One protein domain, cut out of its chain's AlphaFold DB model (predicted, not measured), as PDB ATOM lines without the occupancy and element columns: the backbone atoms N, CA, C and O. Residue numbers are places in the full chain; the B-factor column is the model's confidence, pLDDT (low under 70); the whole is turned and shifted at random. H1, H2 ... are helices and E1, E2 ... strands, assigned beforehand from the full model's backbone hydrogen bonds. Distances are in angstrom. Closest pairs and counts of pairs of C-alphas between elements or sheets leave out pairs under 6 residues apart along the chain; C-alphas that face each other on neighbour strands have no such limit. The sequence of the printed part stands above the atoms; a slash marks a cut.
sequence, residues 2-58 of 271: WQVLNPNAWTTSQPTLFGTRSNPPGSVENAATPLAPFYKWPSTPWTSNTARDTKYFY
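What this domain is: This is residues 2 to 58 of the 271 residues of the protein "Tyrosinase" of Orbilia oligospora (UniProt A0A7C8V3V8). This domain has little regular structure: after the short helix H1, the long stretch of residues 6 to 33 runs out and folds back, leading into a small strand hairpin, E1 and E2, and then the short helix H2. Residues 4 to 9 stick out. The printed part has 57 residues, 20 of them in named elements, in the order H1, E1, E2, H2; the class is mixed, and the two-stranded sheet, E1 - E2, is antiparallel. It is flat, 31 by 29 by 13 A, and only just loose, close to compact, with a radius of gyration of the C-alphas of 12.7 A.

How they stand to each other: Start at H1, residues 2 to 5, which is apart from H2, residues 54 to 57; both are too short for an O i to N i+4 pair, and each has its 1 O i to N i+3 pair within range. Farther on, residues 14 to 15 pair antiparallel with 28 to 29. E1, residues 34 to 41, bends by 106 degrees at residue 37 and forms a hairpin with E2, residues 44 to 47; N 35 and O 46 are within hydrogen-bond range at 2.8 A.

Where its parts are: Find C-alpha 2 at (-34.629, -3.846, 75.961), where H1 begins. E1 measures 12.4 A and E2 9.3 A from first to last C-alpha. H2 ends at C-alpha 57, (-47.843, 8.102, 80.429).

The domain as a whole: The C-alphas farthest apart, of Leu 5 and Pro 42, are 34.2 A apart. The printed part has no cut, the link from H1 to E1 is long, and no printed residue is under 70 in pLDDT.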
ATOM      1  N   TRP A   2     -36.048  -4.174  76.210       95.19
ATOM      2  CA  TRP A   2     -34.629  -3.846  75.961       95.19
ATOM      3  C   TRP A   2     -33.998  -2.927  77.024       95.19
ATOM      4  O   TRP A   2     -32.916  -3.241  77.511       95.19
ATOM      5  N   GLN A   3     -34.697  -1.863  77.453       93.69
ATOM      6  CA  GLN A   3     -34.231  -0.956  78.519       93.69
ATOM      7  C   GLN A   3     -33.976  -1.666  79.860       93.69
ATOM      8  O   GLN A   3     -33.106  -1.239  80.606       93.69
ATOM      9  N   VAL A   4     -34.710  -2.742  80.169       93.12
ATOM     10  CA  VAL A   4     -34.525  -3.516  81.413       93.12
ATOM     11  C   VAL A   4     -33.251  -4.360  81.340       93.12
ATOM     12  O   VAL A   4     -32.535  -4.470  82.328       93.12
ATOM     13  N   LEU A   5     -32.946  -4.933  80.170       94.50
ATOM     14  CA  LEU A   5     -31.711  -5.698  79.959       94.50
ATOM     15  C   LEU A   5     -30.476  -4.800  79.790       94.50
ATOM     16  O   LEU A   5     -29.365  -5.244  80.056       94.50
ATOM     17  N   ASN A   6     -30.669  -3.548  79.367       94.69
ATOM     18  CA  ASN A   6     -29.603  -2.585  79.094       94.69
ATOM     19  C   ASN A   6     -29.853  -1.259  79.841       94.69
ATOM     20  O   ASN A   6     -30.014  -0.214  79.206       94.69
ATOM     21  N   PRO A   7     -29.896  -1.259  81.188       93.00
ATOM     22  CA  PRO A   7     -30.330  -0.097  81.971       93.00
ATOM     23  C   PRO A   7     -29.409   1.122  81.832       93.00
ATOM     24  O   PRO A   7     -29.848   2.255  82.025       93.00
ATOM     25  N   ASN A   8     -28.149   0.912  81.447       94.38
ATOM     26  CA  ASN A   8     -27.165   1.982  81.270       94.38
ATOM     27  C   ASN A   8     -27.064   2.479  79.822       94.38
ATOM     28  O   ASN A   8     -26.391   3.474  79.567       94.38
ATOM     29  N   ALA A   9     -27.722   1.810  78.871       95.50
ATOM     30  CA  ALA A   9     -27.696   2.203  77.472       95.50
ATOM     31  C   ALA A   9     -28.888   3.118  77.161       95.50
ATOM     32  O   ALA A   9     -30.044   2.795  77.455       95.50
ATOM     33  N   TRP A  10     -28.603   4.285  76.587       94.69
ATOM     34  CA  TRP A  10     -29.610   5.293  76.268       94.69
ATOM     35  C   TRP A  10     -29.210   6.134  75.055       94.69
ATOM     36  O   TRP A  10     -28.102   5.992  74.545       94.69
ATOM     37  N   THR A  11     -30.125   6.984  74.579       92.31
ATOM     38  CA  THR A  11     -29.913   7.854  73.416       92.31
ATOM     39  C   THR A  11     -28.618   8.656  73.553       92.31
ATOM     40  O   THR A  11     -28.458   9.439  74.490       92.31
ATOM     41  N   THR A  12     -27.712   8.484  72.594       92.81
ATOM     42  CA  THR A  12     -26.454   9.227  72.492       92.81
ATOM     43  C   THR A  12     -26.600  10.434  71.572       92.81
ATOM     44  O   THR A  12     -27.519  10.500  70.758       92.81
ATOM     45  N   SER A  13     -25.682  11.393  71.699       95.31
ATOM     46  CA  SER A  13     -25.628  12.553  70.808       95.31
ATOM     47  C   SER A  13     -25.201  12.128  69.403       95.31
ATOM     48  O   SER A  13     -24.156  11.500  69.256       95.31
ATOM     49  N   GLN A  14     -25.981  12.475  68.382       91.75
ATOM     50  CA  GLN A  14     -25.692  12.134  66.987       91.75
ATOM     51  C   GLN A  14     -26.315  13.143  66.014       91.75
ATOM     52  O   GLN A  14     -27.382  13.688  66.305       91.75
ATOM     53  N   PRO A  15     -25.691  13.403  64.855       89.31
ATOM     54  CA  PRO A  15     -26.323  14.183  63.801       89.31
ATOM     55  C   PRO A  15     -27.475  13.396  63.160       89.31
ATOM     56  O   PRO A  15     -27.329  12.217  62.833       89.31
ATOM     57  N   THR A  16     -28.618  14.043  62.937       85.25
ATOM     58  CA  THR A  16     -29.718  13.448  62.167       85.25
ATOM     59  C   THR A  16     -29.360  13.405  60.681       85.25
ATOM     60  O   THR A  16     -29.092  14.432  60.062       85.25
ATOM     61  N   LEU A  17     -29.340  12.211  60.085       79.81
ATOM     62  CA  LEU A  17     -28.948  12.036  58.678       79.81
ATOM     63  C   LEU A  17     -30.026  12.506  57.693       79.81
ATOM     64  O   LEU A  17     -29.709  12.971  56.603       79.81
ATOM     65  N   PHE A  18     -31.296  12.363  58.072       76.81
ATOM     66  CA  PHE A  18     -32.439  12.585  57.179       76.81
ATOM     67  C   PHE A  18     -33.206  13.866  57.492       76.81
ATOM     68  O   PHE A  18     -33.977  14.337  56.660       76.81
ATOM     69  N   GLY A  19     -33.024  14.401  58.702       80.38
ATOM     70  CA  GLY A  19     -33.899  15.427  59.241       80.38
ATOM     71  C   GLY A  19     -35.324  14.923  59.488       80.38
ATOM     72  O   GLY A  19     -35.730  13.815  59.126       80.38
ATOM     73  N   THR A  20     -36.099  15.769  60.141       85.38
ATOM     74  CA  THR A  20     -37.530  15.621  60.383       85.38
ATOM     75  C   THR A  20     -38.211  16.948  60.052       85.38
ATOM     76  O   THR A  20     -37.572  17.907  59.620       85.38
ATOM     77  N   ARG A  21     -39.523  17.047  60.281       86.12
ATOM     78  CA  ARG A  21     -40.231  18.329  60.158       86.12
ATOM     79  C   ARG A  21     -39.689  19.409  61.103       86.12
ATOM     80  O   ARG A  21     -39.772  20.585  60.772       86.12
ATOM     81  N   SER A  22     -39.203  19.020  62.280       89.06
ATOM     82  CA  SER A  22     -38.795  19.950  63.340       89.06
ATOM     83  C   SER A  22     -37.287  20.168  63.396       89.06
ATOM     84  O   SER A  22     -36.840  21.190  63.912       89.06
ATOM     85  N   ASN A  23     -36.512  19.236  62.843       88.44
ATOM     86  CA  ASN A  23     -35.063  19.217  62.948       88.44
ATOM     87  C   ASN A  23     -34.468  19.054  61.545       88.44
ATOM     88  O   ASN A  23     -34.699  18.021  60.917       88.44
ATOM     89  N   PRO A  24     -33.720  20.035  61.017       87.00
ATOM     90  CA  PRO A  24     -33.115  19.902  59.697       87.00
ATOM     91  C   PRO A  24     -32.035  18.802  59.680       87.00
ATOM     92  O   PRO A  24     -31.449  18.504  60.731       87.00
ATOM     93  N   PRO A  25     -31.734  18.213  58.504       84.56
ATOM     94  CA  PRO A  25     -30.595  17.312  58.336       84.56
ATOM     95  C   PRO A  25     -29.296  17.924  58.880       84.56
ATOM     96  O   PRO A  25     -29.059  19.124  58.749       84.56
ATOM     97  N   GLY A  26     -28.458  17.105  59.513       85.88
ATOM     98  CA  GLY A  26     -27.189  17.516  60.119       85.88
ATOM     99  C   GLY A  26     -27.300  18.126  61.519       85.88
ATOM    100  O   GLY A  26     -26.279  18.271  62.190       85.88
ATOM    101  N   SER A  27     -28.507  18.441  62.007       90.25
ATOM    102  CA  SER A  27     -28.680  18.891  63.393       90.25
ATOM    103  C   SER A  27     -28.279  17.798  64.390       90.25
ATOM    104  O   SER A  27     -28.559  16.616  64.187       90.25
ATOM    105  N   VAL A  28     -27.583  18.185  65.462       94.19
ATOM    106  CA  VAL A  28     -27.161  17.254  66.516       94.19
ATOM    107  C   VAL A  28     -28.315  17.050  67.490       94.19
ATOM    108  O   VAL A  28     -28.753  17.984  68.161       94.19
ATOM    109  N   GLU A  29     -28.786  15.813  67.586       94.50
ATOM    110  CA  GLU A  29     -29.851  15.396  68.489       94.50
ATOM    111  C   GLU A  29     -29.285  14.520  69.609       94.50
ATOM    112  O   GLU A  29     -28.351  13.745  69.404       94.50
ATOM    113  N   ASN A  30     -29.842  14.638  70.813       95.31
ATOM    114  CA  ASN A  30     -29.472  13.839  71.977       95.31
ATOM    115  C   ASN A  30     -30.701  13.562  72.862       95.31
ATOM    116  O   ASN A  30     -31.829  13.924  72.532       95.31
ATOM    117  N   ALA A  31     -30.497  12.925  74.018       96.69
ATOM    118  CA  ALA A  31     -31.593  12.535  74.906       96.69
ATOM    119  C   ALA A  31     -32.413  13.706  75.503       96.69
ATOM    120  O   ALA A  31     -33.498  13.474  76.046       96.69
ATOM    121  N   ALA A  32     -31.905  14.941  75.432       96.75
ATOM    122  CA  ALA A  32     -32.558  16.164  75.895       96.75
ATOM    123  C   ALA A  32     -33.169  17.003  74.756       96.75
ATOM    124  O   ALA A  32     -33.834  17.998  75.040       96.75
ATOM    125  N   THR A  33     -32.982  16.618  73.489       96.31
ATOM    126  CA  THR A  33     -33.614  17.301  72.353       96.31
ATOM    127  C   THR A  33     -35.146  17.255  72.489       96.31
ATOM    128  O   THR A  33     -35.696  16.180  72.748       96.31
ATOM    129  N   PRO A  34     -35.853  18.393  72.328       96.44
ATOM    130  CA  PRO A  34     -37.313  18.431  72.323       96.44
ATOM    131  C   PRO A  34     -37.921  17.506  71.264       96.44
ATOM    132  O   PRO A  34     -37.610  17.613  70.080       96.44
ATOM    133  N   LEU A  35     -38.844  16.639  71.677       95.69
ATOM    134  CA  LEU A  35     -39.602  15.756  70.793       95.69
ATOM    135  C   LEU A  35     -40.815  16.500  70.228       95.69
ATOM    136  O   LEU A  35     -41.960  16.173  70.530       95.69
ATOM    137  N   ALA A  36     -40.585  17.554  69.448       94.94
ATOM    138  CA  ALA A  36     -41.675  18.320  68.854       94.94
ATOM    139  C   ALA A  36     -42.555  17.434  67.933       94.94
ATOM    140  O   ALA A  36     -42.034  16.558  67.241       94.94
ATOM    141  N   PRO A  37     -43.883  17.653  67.891       95.19
ATOM    142  CA  PRO A  37     -44.649  18.693  68.582       95.19
ATOM    143  C   PRO A  37     -45.222  18.226  69.936       95.19
ATOM    144  O   PRO A  37     -46.282  18.694  70.345       95.19
ATOM    145  N   PHE A  38     -44.582  17.279  70.629       96.75
ATOM    146  CA  PHE A  38     -45.117  16.697  71.858       96.75
ATOM    147  C   PHE A  38     -44.678  17.490  73.091       96.75
ATOM    148  O   PHE A  38     -43.497  17.555  73.432       96.75
ATOM    149  N   TYR A  39     -45.656  18.051  73.802       95.94
ATOM    150  CA  TYR A  39     -45.440  18.864  74.995       95.94
ATOM    151  C   TYR A  39     -46.101  18.236  76.224       95.94
ATOM    152  O   TYR A  39     -47.229  17.755  76.160       95.94
ATOM    153  N   LYS A  40     -45.383  18.242  77.352       91.94
ATOM    154  CA  LYS A  40     -45.907  17.860  78.671       91.94
ATOM    155  C   LYS A  40     -46.778  18.973  79.253       91.94
ATOM    156  O   LYS A  40     -47.810  18.700  79.849       91.94
ATOM    157  N   TRP A  41     -46.347  20.217  79.051       91.88
ATOM    158  CA  TRP A  41     -47.046  21.457  79.395       91.88
ATOM    159  C   TRP A  41     -46.855  22.465  78.257       91.88
ATOM    160  O   TRP A  41     -45.897  22.298  77.506       91.88
ATOM    161  N   PRO A  42     -47.669  23.531  78.139       94.19
ATOM    162  CA  PRO A  42     -47.617  24.449  76.994       94.19
ATOM    163  C   PRO A  42     -46.216  24.952  76.598       94.19
ATOM    164  O   PRO A  42     -45.939  25.109  75.417       94.19
ATOM    165  N   SER A  43     -45.315  25.157  77.566       93.06
ATOM    166  CA  SER A  43     -43.926  25.590  77.347       93.06
ATOM    167  C   SER A  43     -42.870  24.522  77.671       93.06
ATOM    168  O   SER A  43     -41.676  24.809  77.652       93.06
ATOM    169  N   THR A  44     -43.274  23.291  77.999       96.25
ATOM    170  CA  THR A  44     -42.367  22.202  78.397       96.25
ATOM    171  C   THR A  44     -42.487  21.026  77.428       96.25
ATOM    172  O   THR A  44     -43.450  20.258  77.530       96.25
ATOM    173  N   PRO A  45     -41.539  20.853  76.492       97.12
ATOM    174  CA  PRO A  45     -41.564  19.730  75.568       97.12
ATOM    175  C   PRO A  45     -41.249  18.415  76.285       97.12
ATOM    176  O   PRO A  45     -40.540  18.385  77.294       97.12
ATOM    177  N   TRP A  46     -41.737  17.309  75.730       97.75
ATOM    178  CA  TRP A  46     -41.180  16.000  76.051       97.75
ATOM    179  C   TRP A  46     -39.771  15.870  75.465       97.75
ATOM    180  O   TRP A  46     -39.436  16.467  74.444       97.75
ATOM    181  N   THR A  47     -38.952  15.056  76.112       97.06
ATOM    182  CA  THR A  47     -37.602  14.671  75.680       97.06
ATOM    183  C   THR A  47     -37.456  13.167  75.847       97.06
ATOM    184  O   THR A  47     -38.197  12.566  76.630       97.06
ATOM    185  N   SER A  48     -36.481  12.539  75.190       96.62
ATOM    186  CA  SER A  48     -36.224  11.108  75.402       96.62
ATOM    187  C   SER A  48     -35.987  10.801  76.886       96.62
ATOM    188  O   SER A  48     -36.536   9.839  77.408       96.62
ATOM    189  N   ASN A  49     -35.253  11.655  77.610       96.31
ATOM    190  CA  ASN A  49     -35.040  11.501  79.055       96.31
ATOM    191  C   ASN A  49     -36.340  11.509  79.869       96.31
ATOM    192  O   ASN A  49     -36.519  10.663  80.742       96.31
ATOM    193  N   THR A  50     -37.254  12.439  79.589       95.88
ATOM    194  CA  THR A  50     -38.523  12.542  80.333       95.88
ATOM    195  C   THR A  50     -39.546  11.488  79.910       95.88
ATOM    196  O   THR A  50     -40.408  11.132  80.707       95.88
ATOM    197  N   ALA A  51     -39.415  10.940  78.701       95.75
ATOM    198  CA  ALA A  51     -40.235   9.849  78.179       95.75
ATOM    199  C   ALA A  51     -39.660   8.446  78.469       95.75
ATOM    200  O   ALA A  51     -40.211   7.449  78.002       95.75
ATOM    201  N   ARG A  52     -38.549   8.342  79.213       94.56
ATOM    202  CA  ARG A  52     -37.828   7.078  79.431       94.56
ATOM    203  C   ARG A  52     -38.637   6.042  80.213       94.56
ATOM    204  O   ARG A  52     -38.518   4.854  79.919       94.56
ATOM    205  N   ASP A  53     -39.408   6.490  81.206       92.62
ATOM    206  CA  ASP A  53     -40.304   5.646  82.003       92.62
ATOM    207  C   ASP A  53     -41.743   5.783  81.490       92.62
ATOM    208  O   ASP A  53     -42.341   6.861  81.526       92.62
ATOM    209  N   THR A  54     -42.315   4.668  81.035       93.06
ATOM    210  CA  THR A  54     -43.676   4.625  80.491       93.06
ATOM    211  C   THR A  54     -44.739   4.993  81.523       93.06
ATOM    212  O   THR A  54     -45.828   5.429  81.151       93.06
ATOM    213  N   LYS A  55     -44.432   4.883  82.822       92.75
ATOM    214  CA  LYS A  55     -45.354   5.243  83.907       92.75
ATOM    215  C   LYS A  55     -45.724   6.725  83.906       92.75
ATOM    216  O   LYS A  55     -46.813   7.058  84.362       92.75
ATOM    217  N   TYR A  56     -44.890   7.603  83.338       93.06
ATOM    218  CA  TYR A  56     -45.257   9.012  83.125       93.06
ATOM    219  C   TYR A  56     -46.425   9.194  82.149       93.06
ATOM    220  O   TYR A  56     -47.082  10.232  82.165       93.06
ATOM    221  N   PHE A  57     -46.701   8.178  81.334       94.75
ATOM    222  CA  PHE A  57     -47.843   8.102  80.429       94.75
ATOM    223  C   PHE A  57     -48.934   7.157  80.958       94.75
ATOM    224  O   PHE A  57     -49.797   6.732  80.197       94.75
ATOM    225  N   TYR A  58     -48.896   6.820  82.253       95.25
ATOM    226  CA  TYR A  58     -49.887   5.988  82.944       95.25
ATOM    227  C   TYR A  58     -50.034   4.561  82.394       95.25
ATOM    228  O   TYR A  58     -51.086   3.945  82.553       95.25
TER     229      TYR A  58